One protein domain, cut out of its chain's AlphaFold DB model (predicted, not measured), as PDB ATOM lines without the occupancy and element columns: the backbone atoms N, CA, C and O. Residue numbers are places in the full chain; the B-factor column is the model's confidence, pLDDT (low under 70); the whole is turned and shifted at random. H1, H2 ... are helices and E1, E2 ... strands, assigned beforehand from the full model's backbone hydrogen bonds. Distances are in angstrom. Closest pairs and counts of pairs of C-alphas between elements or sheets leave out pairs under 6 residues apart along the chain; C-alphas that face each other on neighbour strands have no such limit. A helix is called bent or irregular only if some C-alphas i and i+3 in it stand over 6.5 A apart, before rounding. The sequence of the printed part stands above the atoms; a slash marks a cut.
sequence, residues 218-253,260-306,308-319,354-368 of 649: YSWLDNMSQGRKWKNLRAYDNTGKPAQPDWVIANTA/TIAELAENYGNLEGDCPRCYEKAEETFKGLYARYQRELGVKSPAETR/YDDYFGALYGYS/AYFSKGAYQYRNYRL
ATOM      1  N   TYR A 218     -30.787  48.520  33.080       89.88
ATOM      2  CA  TYR A 218     -30.702  49.808  32.400       89.88
ATOM      3  C   TYR A 218     -29.804  49.701  31.170       89.88
ATOM      4  O   TYR A 218     -28.683  49.206  31.277       89.88
ATOM      5  N   SER A 219     -30.255  50.223  30.030       89.56
ATOM      6  CA  SER A 219     -29.516  50.158  28.757       89.56
ATOM      7  C   SER A 219     -28.140  50.825  28.820       89.56
ATOM      8  O   SER A 219     -27.182  50.351  28.225       89.56
ATOM      9  N   TRP A 220     -27.978  51.894  29.605       91.38
ATOM     10  CA  TRP A 220     -26.678  52.562  29.741       91.38
ATOM     11  C   TRP A 220     -25.598  51.669  30.381       91.38
ATOM     12  O   TRP A 220     -24.407  51.936  30.217       91.38
ATOM     13  N   LEU A 221     -25.985  50.587  31.071       93.88
ATOM     14  CA  LEU A 221     -25.043  49.602  31.604       93.88
ATOM     15  C   LEU A 221     -24.447  48.705  30.519       93.88
ATOM     16  O   LEU A 221     -23.458  48.037  30.805       93.88
ATOM     17  N   ASP A 222     -24.975  48.678  29.295       92.19
ATOM     18  CA  ASP A 222     -24.401  47.891  28.192       92.19
ATOM     19  C   ASP A 222     -22.934  48.268  27.932       92.19
ATOM     20  O   ASP A 222     -22.108  47.400  27.658       92.19
ATOM     21  N   ASN A 223     -22.583  49.536  28.165       91.88
ATOM     22  CA  ASN A 223     -21.230  50.074  28.001       91.88
ATOM     23  C   ASN A 223     -20.328  49.911  29.241       91.88
ATOM     24  O   ASN A 223     -19.205  50.407  29.259       91.88
ATOM     25  N   MET A 224     -20.809  49.248  30.296       93.62
ATOM     26  CA  MET A 224     -20.060  49.024  31.538       93.62
ATOM     27  C   MET A 224     -19.519  47.591  31.607       93.62
ATOM     28  O   MET A 224     -20.117  46.660  31.061       93.62
ATOM     29  N   SER A 225     -18.411  47.390  32.329       93.56
ATOM     30  CA  SER A 225     -17.860  46.049  32.584       93.56
ATOM     31  C   SER A 225     -18.878  45.147  33.293       93.56
ATOM     32  O   SER A 225     -19.611  45.607  34.172       93.56
ATOM     33  N   GLN A 226     -18.917  43.857  32.939       93.56
ATOM     34  CA  GLN A 226     -19.805  42.878  33.578       93.56
ATOM     35  C   GLN A 226     -19.527  42.756  35.083       93.56
ATOM     36  O   GLN A 226     -20.468  42.741  35.868       93.56
ATOM     37  N   GLY A 227     -18.263  42.831  35.510       94.06
ATOM     38  CA  GLY A 227     -17.884  42.845  36.930       94.06
ATOM     39  C   GLY A 227     -18.343  44.077  37.730       94.06
ATOM     40  O   GLY A 227     -18.028  44.202  38.907       94.06
ATOM     41  N   ARG A 228     -19.064  45.027  37.113       95.19
ATOM     42  CA  ARG A 228     -19.734  46.162  37.785       95.19
ATOM     43  C   ARG A 228     -21.253  46.005  37.819       95.19
ATOM     44  O   ARG A 228     -21.970  46.955  38.139       95.19
ATOM     45  N   LYS A 229     -21.763  44.827  37.468       96.94
ATOM     46  CA  LYS A 229     -23.191  44.566  37.323       96.94
ATOM     47  C   LYS A 229     -23.627  43.388  38.176       96.94
ATOM     48  O   LYS A 229     -22.850  42.485  38.477       96.94
ATOM     49  N   TRP A 230     -24.900  43.391  38.536       95.50
ATOM     50  CA  TRP A 230     -25.550  42.218  39.102       95.50
ATOM     51  C   TRP A 230     -26.887  41.963  38.417       95.50
ATOM     52  O   TRP A 230     -27.476  42.880  37.846       95.50
ATOM     53  N   LYS A 231     -27.386  40.732  38.452       93.50
ATOM     54  CA  LYS A 231     -28.684  40.394  37.867       93.50
ATOM     55  C   LYS A 231     -29.415  39.355  38.701       93.50
ATOM     56  O   LYS A 231     -28.807  38.421  39.219       93.50
ATOM     57  N   ASN A 232     -30.731  39.533  38.783       91.88
ATOM     58  CA  ASN A 232     -31.649  38.472  39.163       91.88
ATOM     59  C   ASN A 232     -32.067  37.714  37.901       91.88
ATOM     60  O   ASN A 232     -32.703  38.277  37.007       91.88
ATOM     61  N   LEU A 233     -31.610  36.475  37.792       92.38
ATOM     62  CA  LEU A 233     -31.859  35.597  36.666       92.38
ATOM     63  C   LEU A 233     -33.295  35.074  36.716       92.38
ATOM     64  O   LEU A 233     -33.748  34.582  37.750       92.38
ATOM     65  N   ARG A 234     -33.984  35.166  35.580       90.75
ATOM     66  CA  ARG A 234     -35.378  34.749  35.411       90.75
ATOM     67  C   ARG A 234     -35.500  33.704  34.311       90.75
ATOM     68  O   ARG A 234     -34.690  33.705  33.385       90.75
ATOM     69  N   ALA A 235     -36.540  32.878  34.371       91.62
ATOM     70  CA  ALA A 235     -36.852  31.886  33.339       91.62
ATOM     71  C   ALA A 235     -37.649  32.506  32.175       91.62
ATOM     72  O   ALA A 235     -38.673  31.968  31.752       91.62
ATOM     73  N   TYR A 236     -37.188  33.655  31.668       89.38
ATOM     74  CA  TYR A 236     -37.800  34.349  30.536       89.38
ATOM     75  C   TYR A 236     -36.772  34.676  29.457       89.38
ATOM     76  O   TYR A 236     -35.622  35.008  29.761       89.38
ATOM     77  N   ASP A 237     -37.208  34.614  28.203       87.06
ATOM     78  CA  ASP A 237     -36.440  35.055  27.055       87.06
ATOM     79  C   ASP A 237     -36.440  36.587  26.917       87.06
ATOM     80  O   ASP A 237     -37.050  37.326  27.696       87.06
ATOM     81  N   ASN A 238     -35.741  37.093  25.903       84.00
ATOM     82  CA  ASN A 238     -35.675  38.526  25.606       84.00
ATOM     83  C   ASN A 238     -37.014  39.138  25.146       84.00
ATOM     84  O   ASN A 238     -37.122  40.360  25.077       84.00
ATOM     85  N   THR A 239     -38.026  38.319  24.854       85.00
ATOM     86  CA  THR A 239     -39.398  38.747  24.545       85.00
ATOM     87  C   THR A 239     -40.326  38.672  25.762       85.00
ATOM     88  O   THR A 239     -41.508  38.996  25.652       85.00
ATOM     89  N   GLY A 240     -39.804  38.264  26.924       82.62
ATOM     90  CA  GLY A 240     -40.578  38.046  28.146       82.62
ATOM     91  C   GLY A 240     -41.351  36.726  28.156       82.62
ATOM     92  O   GLY A 240     -42.176  36.515  29.044       82.62
ATOM     93  N   LYS A 241     -41.112  35.832  27.187       85.69
ATOM     94  CA  LYS A 241     -41.752  34.513  27.132       85.69
ATOM     95  C   LYS A 241     -40.987  33.495  27.974       85.69
ATOM     96  O   LYS A 241     -39.791  33.665  28.177       85.69
ATOM     97  N   PRO A 242     -41.640  32.423  28.446       85.62
ATOM     98  CA  PRO A 242     -40.990  31.372  29.227       85.62
ATOM     99  C   PRO A 242     -39.784  30.763  28.495       85.62
ATOM    100  O   PRO A 242     -39.912  30.348  27.342       85.62
ATOM    101  N   ALA A 243     -38.635  30.674  29.161       90.50
ATOM    102  CA  ALA A 243     -37.408  30.102  28.607       90.50
ATOM    103  C   ALA A 243     -37.028  28.798  29.318       90.50
ATOM    104  O   ALA A 243     -37.115  28.709  30.538       90.50
ATOM    105  N   GLN A 244     -36.578  27.796  28.556       92.44
ATOM    106  CA  GLN A 244     -36.030  26.546  29.102       92.44
ATOM    107  C   GLN A 244     -34.568  26.726  29.559       92.44
ATOM    108  O   GLN A 244     -33.906  27.658  29.082       92.44
ATOM    109  N   PRO A 245     -34.036  25.829  30.419       95.12
ATOM    110  CA  PRO A 245     -32.681  25.938  30.961       95.12
ATOM    111  C   PRO A 245     -31.599  26.221  29.915       95.12
ATOM    112  O   PRO A 245     -30.839  27.167  30.096       95.12
ATOM    113  N   ASP A 246     -31.571  25.500  28.789       96.06
ATOM    114  CA  ASP A 246     -30.573  25.698  27.723       96.06
ATOM    115  C   ASP A 246     -30.520  27.136  27.196       96.06
ATOM    116  O   ASP A 246     -29.441  27.697  26.989       96.06
ATOM    117  N   TRP A 247     -31.686  27.766  27.017       95.12
ATOM    118  CA  TRP A 247     -31.755  29.152  26.566       95.12
ATOM    119  C   TRP A 247     -31.185  30.090  27.628       95.12
ATOM    120  O   TRP A 247     -30.364  30.956  27.315       95.12
ATOM    121  N   VAL A 248     -31.579  29.895  28.891       95.38
ATOM    122  CA  VAL A 248     -31.107  30.708  30.020       95.38
ATOM    123  C   VAL A 248     -29.591  30.559  30.179       95.38
ATOM    124  O   VAL A 248     -28.879  31.557  30.314       95.38
ATOM    125  N   ILE A 249     -29.080  29.329  30.087       96.81
ATOM    126  CA  ILE A 249     -27.653  29.010  30.136       96.81
ATOM    127  C   ILE A 249     -26.914  29.721  29.007       96.81
ATOM    128  O   ILE A 249     -25.896  30.344  29.284       96.81
ATOM    129  N   ALA A 250     -27.397  29.664  27.764       95.25
ATOM    130  CA  ALA A 250     -26.715  30.253  26.610       95.25
ATOM    131  C   ALA A 250     -26.712  31.793  26.615       95.25
ATOM    132  O   ALA A 250     -25.739  32.404  26.180       95.25
ATOM    133  N   ASN A 251     -27.770  32.424  27.134       93.00
ATOM    134  CA  ASN A 251     -27.983  33.873  27.023       93.00
ATOM    135  C   ASN A 251     -27.628  34.668  28.292       93.00
ATOM    136  O   ASN A 251     -27.748  35.894  28.320       93.00
ATOM    137  N   THR A 252     -27.175  34.002  29.354       92.88
ATOM    138  CA  THR A 252     -26.690  34.682  30.565       92.88
ATOM    139  C   THR A 252     -25.241  35.133  30.389       92.88
ATOM    140  O   THR A 252     -24.394  34.366  29.932       92.88
ATOM    141  N   ALA A 253     -24.922  36.370  30.769       90.94
ATOM    142  CA  ALA A 253     -23.536  36.832  30.810       90.94
ATOM    143  C   ALA A 253     -22.737  36.057  31.874       90.94
ATOM    144  O   ALA A 253     -23.237  35.818  32.975       90.94
ATOM    145  N   THR A 260     -24.637  37.034  40.034       95.75
ATOM    146  CA  THR A 260     -25.861  36.364  39.598       95.75
ATOM    147  C   THR A 260     -26.566  35.741  40.794       95.75
ATOM    148  O   THR A 260     -26.039  34.824  41.422       95.75
ATOM    149  N   ILE A 261     -27.774  36.223  41.075       93.00
ATOM    150  CA  ILE A 261     -28.799  35.536  41.877       93.00
ATOM    151  C   ILE A 261     -29.919  35.088  40.928       93.00
ATOM    152  O   ILE A 261     -29.926  35.509  39.771       93.00
ATOM    153  N   ALA A 262     -30.853  34.248  41.367       91.75
ATOM    154  CA  ALA A 262     -31.929  33.766  40.497       91.75
ATOM    155  C   ALA A 262     -33.275  33.656  41.217       91.75
ATOM    156  O   ALA A 262     -33.286  33.468  42.423       91.75
ATOM    157  N   GLU A 263     -34.383  33.685  40.479       89.25
ATOM    158  CA  GLU A 263     -35.733  33.293  40.933       89.25
ATOM    159  C   GLU A 263     -36.335  32.220  40.005       89.25
ATOM    160  O   GLU A 263     -37.536  32.162  39.738       89.25
ATOM    161  N   LEU A 264     -35.466  31.358  39.474       91.81
ATOM    162  CA  LEU A 264     -35.799  30.349  38.473       91.81
ATOM    163  C   LEU A 264     -36.795  29.328  39.009       91.81
ATOM    164  O   LEU A 264     -37.716  28.961  38.284       91.81
ATOM    165  N   ALA A 265     -36.629  28.877  40.254       87.94
ATOM    166  CA  ALA A 265     -37.519  27.874  40.836       87.94
ATOM    167  C   ALA A 265     -38.971  28.380  40.916       87.94
ATOM    168  O   ALA A 265     -39.890  27.662  40.528       87.94
ATOM    169  N   GLU A 266     -39.177  29.631  41.342       86.19
ATOM    170  CA  GLU A 266     -40.503  30.257  41.316       86.19
ATOM    171  C   GLU A 266     -41.009  30.416  39.885       86.19
ATOM    172  O   GLU A 266     -42.154  30.070  39.603       86.19
ATOM    173  N   ASN A 267     -40.174  30.909  38.963       89.19
ATOM    174  CA  ASN A 267     -40.609  31.103  37.584       89.19
ATOM    175  C   ASN A 267     -41.049  29.775  36.952       89.19
ATOM    176  O   ASN A 267     -42.166  29.693  36.457       89.19
ATOM    177  N   TYR A 268     -40.243  28.712  37.016       88.44
ATOM    178  CA  TYR A 268     -40.632  27.405  36.480       88.44
ATOM    179  C   TYR A 268     -41.872  26.830  37.179       88.44
ATOM    180  O   TYR A 268     -42.723  26.250  36.508       88.44
ATOM    181  N   GLY A 269     -42.012  27.028  38.495       85.06
ATOM    182  CA  GLY A 269     -43.199  26.608  39.245       85.06
ATOM    183  C   GLY A 269     -44.471  27.314  38.772       85.06
ATOM    184  O   GLY A 269     -45.475  26.658  38.505       85.06
ATOM    185  N   ASN A 270     -44.407  28.634  38.583       81.94
ATOM    186  CA  ASN A 270     -45.519  29.440  38.073       81.94
ATOM    187  C   ASN A 270     -45.854  29.127  36.607       81.94
ATOM    188  O   ASN A 270     -47.002  29.264  36.192       81.94
ATOM    189  N   LEU A 271     -44.857  28.729  35.816       77.50
ATOM    190  CA  LEU A 271     -45.013  28.433  34.394       77.50
ATOM    191  C   LEU A 271     -45.607  27.051  34.130       77.50
ATOM    192  O   LEU A 271     -46.409  26.896  33.212       77.50
ATOM    193  N   GLU A 272     -45.183  26.048  34.894       75.06
ATOM    194  CA  GLU A 272     -45.484  24.641  34.604       75.06
ATOM    195  C   GLU A 272     -46.471  24.031  35.604       75.06
ATOM    196  O   GLU A 272     -46.976  22.937  35.365       75.06
ATOM    197  N   GLY A 273     -46.767  24.724  36.710       74.88
ATOM    198  CA  GLY A 273     -47.640  24.223  37.774       74.88
ATOM    199  C   GLY A 273     -47.077  22.998  38.503       74.88
ATOM    200  O   GLY A 273     -47.823  22.310  39.196       74.88
ATOM    201  N   ASP A 274     -45.783  22.707  38.337       72.12
ATOM    202  CA  ASP A 274     -45.135  21.486  38.815       72.12
ATOM    203  C   ASP A 274     -43.890  21.804  39.655       72.12
ATOM    204  O   ASP A 274     -42.801  22.110  39.152       72.12
ATOM    205  N   CYS A 275     -44.052  21.683  40.969       76.50
ATOM    206  CA  CYS A 275     -42.945  21.582  41.907       76.50
ATOM    207  C   CYS A 275     -43.038  20.215  42.603       76.50
ATOM    208  O   CYS A 275     -44.076  19.908  43.195       76.50
ATOM    209  N   PRO A 276     -41.973  19.389  42.550       77.38
ATOM    210  CA  PRO A 276     -40.569  19.807  42.662       77.38
ATOM    211  C   PRO A 276     -39.773  19.972  41.355       77.38
ATOM    212  O   PRO A 276     -38.634  20.438  41.428       77.38
ATOM    213  N   ARG A 277     -40.321  19.638  40.177       83.31
ATOM    214  CA  ARG A 277     -39.589  19.707  38.894       83.31
ATOM    215  C   ARG A 277     -39.039  21.102  38.581       83.31
ATOM    216  O   ARG A 277     -37.934  21.230  38.052       83.31
ATOM    217  N   CYS A 278     -39.766  22.144  38.982       85.75
ATOM    218  CA  CYS A 278     -39.328  23.539  38.938       85.75
ATOM    219  C   CYS A 278     -37.896  23.745  39.479       85.75
ATOM    220  O   CYS A 278     -37.106  24.515  38.930       85.75
ATOM    221  N   TYR A 279     -37.533  22.997  40.522       85.56
ATOM    222  CA  TYR A 279     -36.234  23.088  41.164       85.56
ATOM    223  C   TYR A 279     -35.139  22.343  40.390       85.56
ATOM    224  O   TYR A 279     -34.017  22.827  40.285       85.56
ATOM    225  N   GLU A 280     -35.450  21.191  39.794       89.00
ATOM    226  CA  GLU A 280     -34.495  20.446  38.962       89.00
ATOM    227  C   GLU A 280     -34.009  21.292  37.780       89.00
ATOM    228  O   GLU A 280     -32.808  21.329  37.505       89.00
ATOM    229  N   LYS A 281     -34.916  22.055  37.159       91.19
ATOM    230  CA  LYS A 281     -34.590  23.005  36.084       91.19
ATOM    231  C   LYS A 281     -33.744  24.184  36.556       91.19
ATOM    232  O   LYS A 281     -32.847  24.637  35.836       91.19
ATOM    233  N   ALA A 282     -34.003  24.687  37.763       92.69
ATOM    234  CA  ALA A 282     -33.138  25.690  38.373       92.69
ATOM    235  C   ALA A 282     -31.715  25.125  38.543       92.69
ATOM    236  O   ALA A 282     -30.752  25.749  38.095       92.69
ATOM    237  N   GLU A 283     -31.567  23.908  39.079       94.00
ATOM    238  CA  GLU A 283     -30.253  23.270  39.240       94.00
ATOM    239  C   GLU A 283     -29.553  22.966  37.916       94.00
ATOM    240  O   GLU A 283     -28.340  23.146  37.823       94.00
ATOM    241  N   GLU A 284     -30.287  22.527  36.893       95.81
ATOM    242  CA  GLU A 284     -29.769  22.353  35.532       95.81
ATOM    243  C   GLU A 284     -29.167  23.661  35.012       95.81
ATOM    244  O   GLU A 284     -28.025  23.683  34.549       95.81
ATOM    245  N   THR A 285     -29.886  24.771  35.205       96.56
ATOM    246  CA  THR A 285     -29.414  26.106  34.830       96.56
ATOM    247  C   THR A 285     -28.123  26.463  35.573       96.56
ATOM    248  O   THR A 285     -27.141  26.853  34.945       96.56
ATOM    249  N   PHE A 286     -28.065  26.283  36.896       97.38
ATOM    250  CA  PHE A 286     -26.858  26.586  37.676       97.38
ATOM    251  C   PHE A 286     -25.652  25.726  37.288       97.38
ATOM    252  O   PHE A 286     -24.543  26.252  37.162       97.38
ATOM    253  N   LYS A 287     -25.853  24.424  37.061       97.81
ATOM    254  CA  LYS A 287     -24.799  23.512  36.591       97.81
ATOM    255  C   LYS A 287     -24.300  23.913  35.208       97.81
ATOM    256  O   LYS A 287     -23.091  23.981  34.998       97.81
ATOM    257  N   GLY A 288     -25.215  24.229  34.291       98.00
ATOM    258  CA  GLY A 288     -24.884  24.696  32.948       98.00
ATOM    259  C   GLY A 288     -24.097  26.004  32.969       98.00
ATOM    260  O   GLY A 288     -23.051  26.101  32.328       98.00
ATOM    261  N   LEU A 289     -24.528  26.984  33.769       98.00
ATOM    262  CA  LEU A 289     -23.796  28.238  33.958       98.00
ATOM    263  C   LEU A 289     -22.398  27.994  34.528       98.00
ATOM    264  O   LEU A 289     -21.428  28.535  34.003       98.00
ATOM    265  N   TYR A 290     -22.256  27.160  35.558       98.38
ATOM    266  CA  TYR A 290     -20.939  26.847  36.113       98.38
ATOM    267  C   TYR A 290     -20.032  26.121  35.107       98.38
ATOM    268  O   TYR A 290     -18.860  26.469  34.982       98.38
ATOM    269  N   ALA A 291     -20.567  25.197  34.306       98.44
ATOM    270  CA  ALA A 291     -19.812  24.570  33.220       98.44
ATOM    271  C   ALA A 291     -19.321  25.606  32.189       98.44
ATOM    272  O   ALA A 291     -18.188  25.510  31.705       98.44
ATOM    273  N   ARG A 292     -20.123  26.643  31.897       98.06
ATOM    274  CA  ARG A 292     -19.673  27.796  31.097       98.06
ATOM    275  C   ARG A 292     -18.541  28.554  31.782       98.06
ATOM    276  O   ARG A 292     -17.537  28.809  31.132       98.06
ATOM    277  N   TYR A 293     -18.641  28.846  33.080       98.19
ATOM    278  CA  TYR A 293     -17.549  29.468  33.847       98.19
ATOM    279  C   TYR A 293     -16.236  28.676  33.748       98.19
ATOM    280  O   TYR A 293     -15.169  29.265  33.562       98.19
ATOM    281  N   GLN A 294     -16.296  27.347  33.842       98.25
ATOM    282  CA  GLN A 294     -15.115  26.489  33.726       98.25
ATOM    283  C   GLN A 294     -14.514  26.543  32.315       98.25
ATOM    284  O   GLN A 294     -13.308  26.733  32.167       98.25
ATOM    285  N   ARG A 295     -15.352  26.416  31.280       98.19
ATOM    286  CA  ARG A 295     -14.918  26.374  29.877       98.19
ATOM    287  C   ARG A 295     -14.449  27.730  29.346       98.19
ATOM    288  O   ARG A 295     -13.450  27.790  28.642       98.19
ATOM    289  N   GLU A 296     -15.189  28.794  29.642       97.69
ATOM    290  CA  GLU A 296     -14.999  30.125  29.048       97.69
ATOM    291  C   GLU A 296     -14.031  30.990  29.869       97.69
ATOM    292  O   GLU A 296     -13.317  31.807  29.297       97.69
ATOM    293  N   LEU A 297     -13.968  30.800  31.195       97.38
ATOM    294  CA  LEU A 297     -13.187  31.649  32.111       97.38
ATOM    295  C   LEU A 297     -12.139  30.879  32.935       97.38
ATOM    296  O   LEU A 297     -11.494  31.461  33.815       97.38
ATOM    297  N   GLY A 298     -11.974  29.575  32.687       97.75
ATOM    298  CA  GLY A 298     -10.979  28.736  33.364       97.75
ATOM    299  C   GLY A 298     -11.176  28.632  34.879       97.75
ATOM    300  O   GLY A 298     -10.204  28.441  35.612       97.75
ATOM    301  N   VAL A 299     -12.409  28.818  35.363       97.50
ATOM    302  CA  VAL A 299     -12.757  28.730  36.787       97.50
ATOM    303  C   VAL A 299     -12.513  27.315  37.310       97.50
ATOM    304  O   VAL A 299     -12.927  26.341  36.684       97.50
ATOM    305  N   LYS A 300     -11.876  27.192  38.483       96.12
ATOM    306  CA  LYS A 300     -11.585  25.886  39.109       96.12
ATOM    307  C   LYS A 300     -12.448  25.588  40.331       96.12
ATOM    308  O   LYS A 300     -12.561  24.434  40.733       96.12
ATOM    309  N   SER A 301     -13.045  26.615  40.925       95.19
ATOM    310  CA  SER A 301     -13.887  26.508  42.115       95.19
ATOM    311  C   SER A 301     -15.034  27.517  42.056       95.19
ATOM    312  O   SER A 301     -14.813  28.638  41.588       95.19
ATOM    313  N   PRO A 302     -16.225  27.205  42.611       95.50
ATOM    314  CA  PRO A 302     -17.307  28.179  42.737       95.50
ATOM    315  C   PRO A 302     -16.886  29.474  43.443       95.50
ATOM    316  O   PRO A 302     -17.402  30.538  43.123       95.50
ATOM    317  N   ALA A 303     -15.898  29.428  44.344       94.00
ATOM    318  CA  ALA A 303     -15.402  30.611  45.052       94.00
ATOM    319  C   ALA A 303     -14.778  31.684  44.134       94.00
ATOM    320  O   ALA A 303     -14.665  32.849  44.531       94.00
ATOM    321  N   GLU A 304     -14.366  31.311  42.919       95.81
ATOM    322  CA  GLU A 304     -13.863  32.245  41.907       95.81
ATOM    323  C   GLU A 304     -14.978  32.976  41.151       95.81
ATOM    324  O   GLU A 304     -14.676  33.896  40.399       95.81
ATOM    325  N   THR A 305     -16.240  32.578  41.325       96.88
ATOM    326  CA  THR A 305     -17.395  33.210  40.679       96.88
ATOM    327  C   THR A 305     -18.232  33.979  41.692       96.88
ATOM    328  O   THR A 305     -18.088  33.817  42.906       96.88
ATOM    329  N   ARG A 306     -19.164  34.784  41.182       97.06
ATOM    330  CA  ARG A 306     -20.270  35.369  41.944       97.06
ATOM    331  C   ARG A 306     -21.624  34.798  41.496       97.06
ATOM    332  O   ARG A 306     -22.616  35.515  41.419       97.06
ATOM    333  N   TYR A 308     -24.597  32.722  42.746       95.69
ATOM    334  CA  TYR A 308     -25.226  32.461  44.048       95.69
ATOM    335  C   TYR A 308     -26.525  31.655  43.920       95.69
ATOM    336  O   TYR A 308     -27.011  31.446  42.814       95.69
ATOM    337  N   ASP A 309     -27.084  31.192  45.043       91.94
ATOM    338  CA  ASP A 309     -28.300  30.367  45.059       91.94
ATOM    339  C   ASP A 309     -29.559  31.060  44.505       91.94
ATOM    340  O   ASP A 309     -29.683  32.290  44.471       91.94
ATOM    341  N   ASP A 310     -30.536  30.219  44.150       90.19
ATOM    342  CA  ASP A 310     -31.910  30.619  43.858       90.19
ATOM    343  C   ASP A 310     -32.599  31.244  45.079       90.19
ATOM    344  O   ASP A 310     -32.447  30.794  46.221       90.19
ATOM    345  N   TYR A 311     -33.408  32.260  44.814       81.88
ATOM    346  CA  TYR A 311     -34.152  33.031  45.783       81.88
ATOM    347  C   TYR A 311     -35.035  32.167  46.678       81.88
ATOM    348  O   TYR A 311     -35.027  32.331  47.902       81.88
ATOM    349  N   PHE A 312     -35.747  31.228  46.053       80.81
ATOM    350  CA  PHE A 312     -36.738  30.358  46.674       80.81
ATOM    351  C   PHE A 312     -36.157  29.014  47.109       80.81
ATOM    352  O   PHE A 312     -36.868  28.201  47.698       80.81
ATOM    353  N   GLY A 313     -34.854  28.777  46.913       81.69
ATOM    354  CA  GLY A 313     -34.205  27.523  47.306       81.69
ATOM    355  C   GLY A 313     -34.399  27.165  48.784       81.69
ATOM    356  O   GLY A 313     -34.507  25.986  49.131       81.69
ATOM    357  N   ALA A 314     -34.521  28.169  49.659       81.62
ATOM    358  CA  ALA A 314     -34.800  27.972  51.078       81.62
ATOM    359  C   ALA A 314     -36.103  27.188  51.338       81.62
ATOM    360  O   ALA A 314     -36.101  26.298  52.194       81.62
ATOM    361  N   LEU A 315     -37.169  27.447  50.567       79.06
ATOM    362  CA  LEU A 315     -38.452  26.737  50.681       79.06
ATOM    363  C   LEU A 315     -38.318  25.243  50.359       79.06
ATOM    364  O   LEU A 315     -39.034  24.417  50.917       79.06
ATOM    365  N   TYR A 316     -37.344  24.884  49.522       82.31
ATOM    366  CA  TYR A 316     -37.093  23.515  49.062       82.31
ATOM    367  C   TYR A 316     -35.951  22.818  49.818       82.31
ATOM    368  O   TYR A 316     -35.397  21.822  49.353       82.31
ATOM    369  N   GLY A 317     -35.576  23.340  50.989       87.06
ATOM    370  CA  GLY A 317     -34.614  22.699  51.886       87.06
ATOM    371  C   GLY A 317     -33.144  22.985  51.625       87.06
ATOM    372  O   GLY A 317     -32.298  22.387  52.286       87.06
ATOM    373  N   TYR A 318     -32.823  23.930  50.739       90.75
ATOM    374  CA  TYR A 318     -31.437  24.351  50.490       90.75
ATOM    375  C   TYR A 318     -30.897  25.324  51.535       90.75
ATOM    376  O   TYR A 318     -29.690  25.547  51.609       90.75
ATOM    377  N   SER A 319     -31.762  25.888  52.378       90.31
ATOM    378  CA  SER A 319     -31.291  26.734  53.469       90.31
ATOM    379  C   SER A 319     -30.568  25.900  54.536       90.31
ATOM    380  O   SER A 319     -30.901  24.735  54.767       90.31
ATOM    381  N   ALA A 354     -30.283  20.455  51.682       93.06
ATOM    382  CA  ALA A 354     -30.261  20.082  50.274       93.06
ATOM    383  C   ALA A 354     -29.089  20.718  49.513       93.06
ATOM    384  O   ALA A 354     -28.580  20.121  48.565       93.06
ATOM    385  N   TYR A 355     -28.580  21.864  49.981       94.75
ATOM    386  CA  TYR A 355     -27.375  22.478  49.428       94.75
ATOM    387  C   TYR A 355     -26.160  21.537  49.480       94.75
ATOM    388  O   TYR A 355     -25.346  21.513  48.555       94.75
ATOM    389  N   PHE A 356     -26.073  20.706  50.523       95.94
ATOM    390  CA  PHE A 356     -25.030  19.694  50.675       95.94
ATOM    391  C   PHE A 356     -25.456  18.327  50.155       95.94
ATOM    392  O   PHE A 356     -24.723  17.738  49.363       95.94
ATOM    393  N   SER A 357     -26.627  17.827  50.565       95.88
ATOM    394  CA  SER A 357     -27.056  16.463  50.232       95.88
ATOM    395  C   SER A 357     -27.293  16.254  48.734       95.88
ATOM    396  O   SER A 357     -27.081  15.151  48.240       95.88
ATOM    397  N   LYS A 358     -27.651  17.312  47.990       93.38
ATOM    398  CA  LYS A 358     -27.819  17.283  46.526       93.38
ATOM    399  C   LYS A 358     -26.633  17.880  45.751       93.38
ATOM    400  O   LYS A 358     -26.700  17.999  44.531       93.38
ATOM    401  N   GLY A 359     -25.545  18.249  46.434       94.62
ATOM    402  CA  GLY A 359     -24.295  18.669  45.790       94.62
ATOM    403  C   GLY A 359     -24.257  20.097  45.226       94.62
ATOM    404  O   GLY A 359     -23.342  20.399  44.463       94.62
ATOM    405  N   ALA A 360     -25.180  20.994  45.595       95.19
ATOM    406  CA  ALA A 360     -25.212  22.356  45.042       95.19
ATOM    407  C   ALA A 360     -23.955  23.186  45.329       95.19
ATOM    408  O   ALA A 360     -23.510  23.971  44.489       95.19
ATOM    409  N   TYR A 361     -23.307  22.930  46.467       94.75
ATOM    410  CA  TYR A 361     -22.018  23.531  46.814       94.75
ATOM    411  C   TYR A 361     -20.909  23.295  45.773       94.75
ATOM    412  O   TYR A 361     -19.871  23.949  45.844       94.75
ATOM    413  N   GLN A 362     -21.061  22.356  44.835       95.69
ATOM    414  CA  GLN A 362     -20.045  22.053  43.823       95.69
ATOM    415  C   GLN A 362     -20.014  23.056  42.662       95.69
ATOM    416  O   GLN A 362     -18.996  23.139  41.983       95.69
ATOM    417  N   TYR A 363     -21.089  23.820  42.443       96.44
ATOM    418  CA  TYR A 363     -21.220  24.698  41.271       96.44
ATOM    419  C   TYR A 363     -21.685  26.122  41.580       96.44
ATOM    420  O   TYR A 363     -21.628  26.975  40.699       96.44
ATOM    421  N   ARG A 364     -22.114  26.426  42.809       96.06
ATOM    422  CA  ARG A 364     -22.490  27.794  43.188       96.06
ATOM    423  C   ARG A 364     -22.093  28.147  44.616       96.06
ATOM    424  O   ARG A 364     -21.682  27.295  45.404       96.06
ATOM    425  N   ASN A 365     -22.155  29.441  44.895       96.25
ATOM    426  CA  ASN A 365     -21.945  30.041  46.200       96.25
ATOM    427  C   ASN A 365     -23.267  30.191  46.949       96.25
ATOM    428  O   ASN A 365     -24.342  30.089  46.363       96.25
ATOM    429  N   TYR A 366     -23.174  30.494  48.239       94.38
ATOM    430  CA  TYR A 366     -24.333  30.509  49.111       94.38
ATOM    431  C   TYR A 366     -24.981  31.885  49.203       94.38
ATOM    432  O   TYR A 366     -24.301  32.910  49.341       94.38
ATOM    433  N   ARG A 367     -26.310  31.897  49.190       92.38
ATOM    434  CA  ARG A 367     -27.112  33.090  49.445       92.38
ATOM    435  C   ARG A 367     -27.830  32.941  50.782       92.38
ATOM    436  O   ARG A 367     -28.691  32.083  50.933       92.38
ATOM    437  N   LEU A 368     -27.518  33.825  51.723       88.62
ATOM    438  CA  LEU A 368     -28.322  33.990  52.928       88.62
ATOM    439  C   LEU A 368     -29.644  34.670  52.558       88.62
ATOM    440  O   LEU A 368     -29.642  35.632  51.778       88.62
TER     441      LEU A 368
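This is residues 218 to 253, 260 to 306, 308 to 319 and 354 to 368 of the 649 residues of an uncharacterized protein of Cytophagaceae bacterium SCN 52-12 (UniProt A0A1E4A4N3). A loose row of short strands, E1, E2, E3 and E4, runs through the middle of the domain, and one long helix, H4, passes alongside it, with the short helix H2 packed on residues 281 to 289 of H4. H3 packs on the first residues of H4, H1 lies at the far end beyond E1, and the small helices H5 and H6 lie toward the other end. The printed part has 110 residues, with six named helices and four named strands in the order H1 E1 H2 E2 H3 H4 E3 H5 H6 E4. E1 and E2 make a parallel sheet of two strands, and the class is mixed, helices and strands. The whole is compact, with a radius of gyration of the C-alphas of 13.9 A, and spans 38 by 34 by 24 A.

E1 is residues 229 to 233, 12.5 A long, and E2 is residues 260 to 262. E3 is residues 308 to 310 and E4 residues 366 to 368, ending at C-alpha 368 (-28.322, 33.990, 52.928). H4, residues 277 to 297, is 29.8 A long, from C-alpha 277 at (-39.589, 19.707, 38.894). H3 is residues 264 to 272, 11.9 A, and H2 residues 245 to 251, 10.0 A. H1, residues 219 to 223, begins at C-alpha 219 (-29.516, 50.158, 28.757); it is neither bent nor irregular, but only just: C-alphas 220 and 223 are 6.2 A apart. H5 is residues 313 to 316 and H6 residues 354 to 357.

E1 and E2 are parallel neighbours at 21 degrees, with N 233 and O 261 within hydrogen-bond range at 2.8 A. E3 and E4 pair with no named strand; the closest C-alphas of E2 and E3, those of Ala 262 and Asp 310, are 4.6 A apart, and those of E3 and E4, Asp 309 and Arg 367, 5.3 A. H4, with residues 281 to 289 alone, touches H2, closest at the C-alphas of Thr 285 and Pro 245, 5.1 A; they run the same way at a steep tilt of 36 degrees, only just past shallow. With residues 277 to 282 alone, H4 touches H3, closest at the C-alphas of Cys 278 and Tyr 268, 4.8 A, opposite ways at a steep tilt of 46 degrees. H5 and H6 are close but not clearly touching, the C-alphas of Tyr 316 and Ala 354 being 7.7 A apart. H1 and H4 are apart. Every O i to N i+4 pair is within hydrogen-bond range in H2, H3 and H4; H1 has 0 of 1, with 1 of 2 O i to N i+3 pairs, and H5 and H6 are too short for an O i to N i+4 pair.

The C-alphas farthest apart, of Trp 220 and Ser 357, are 41.5 A apart. Residues 254 to 259, 307 and 320 to 353 are not printed, with C-alpha gaps of 9.1 A, 6.1 A and 7.5 A. The link from E1 to H2 is long. No printed residue is under 70 in pLDDT.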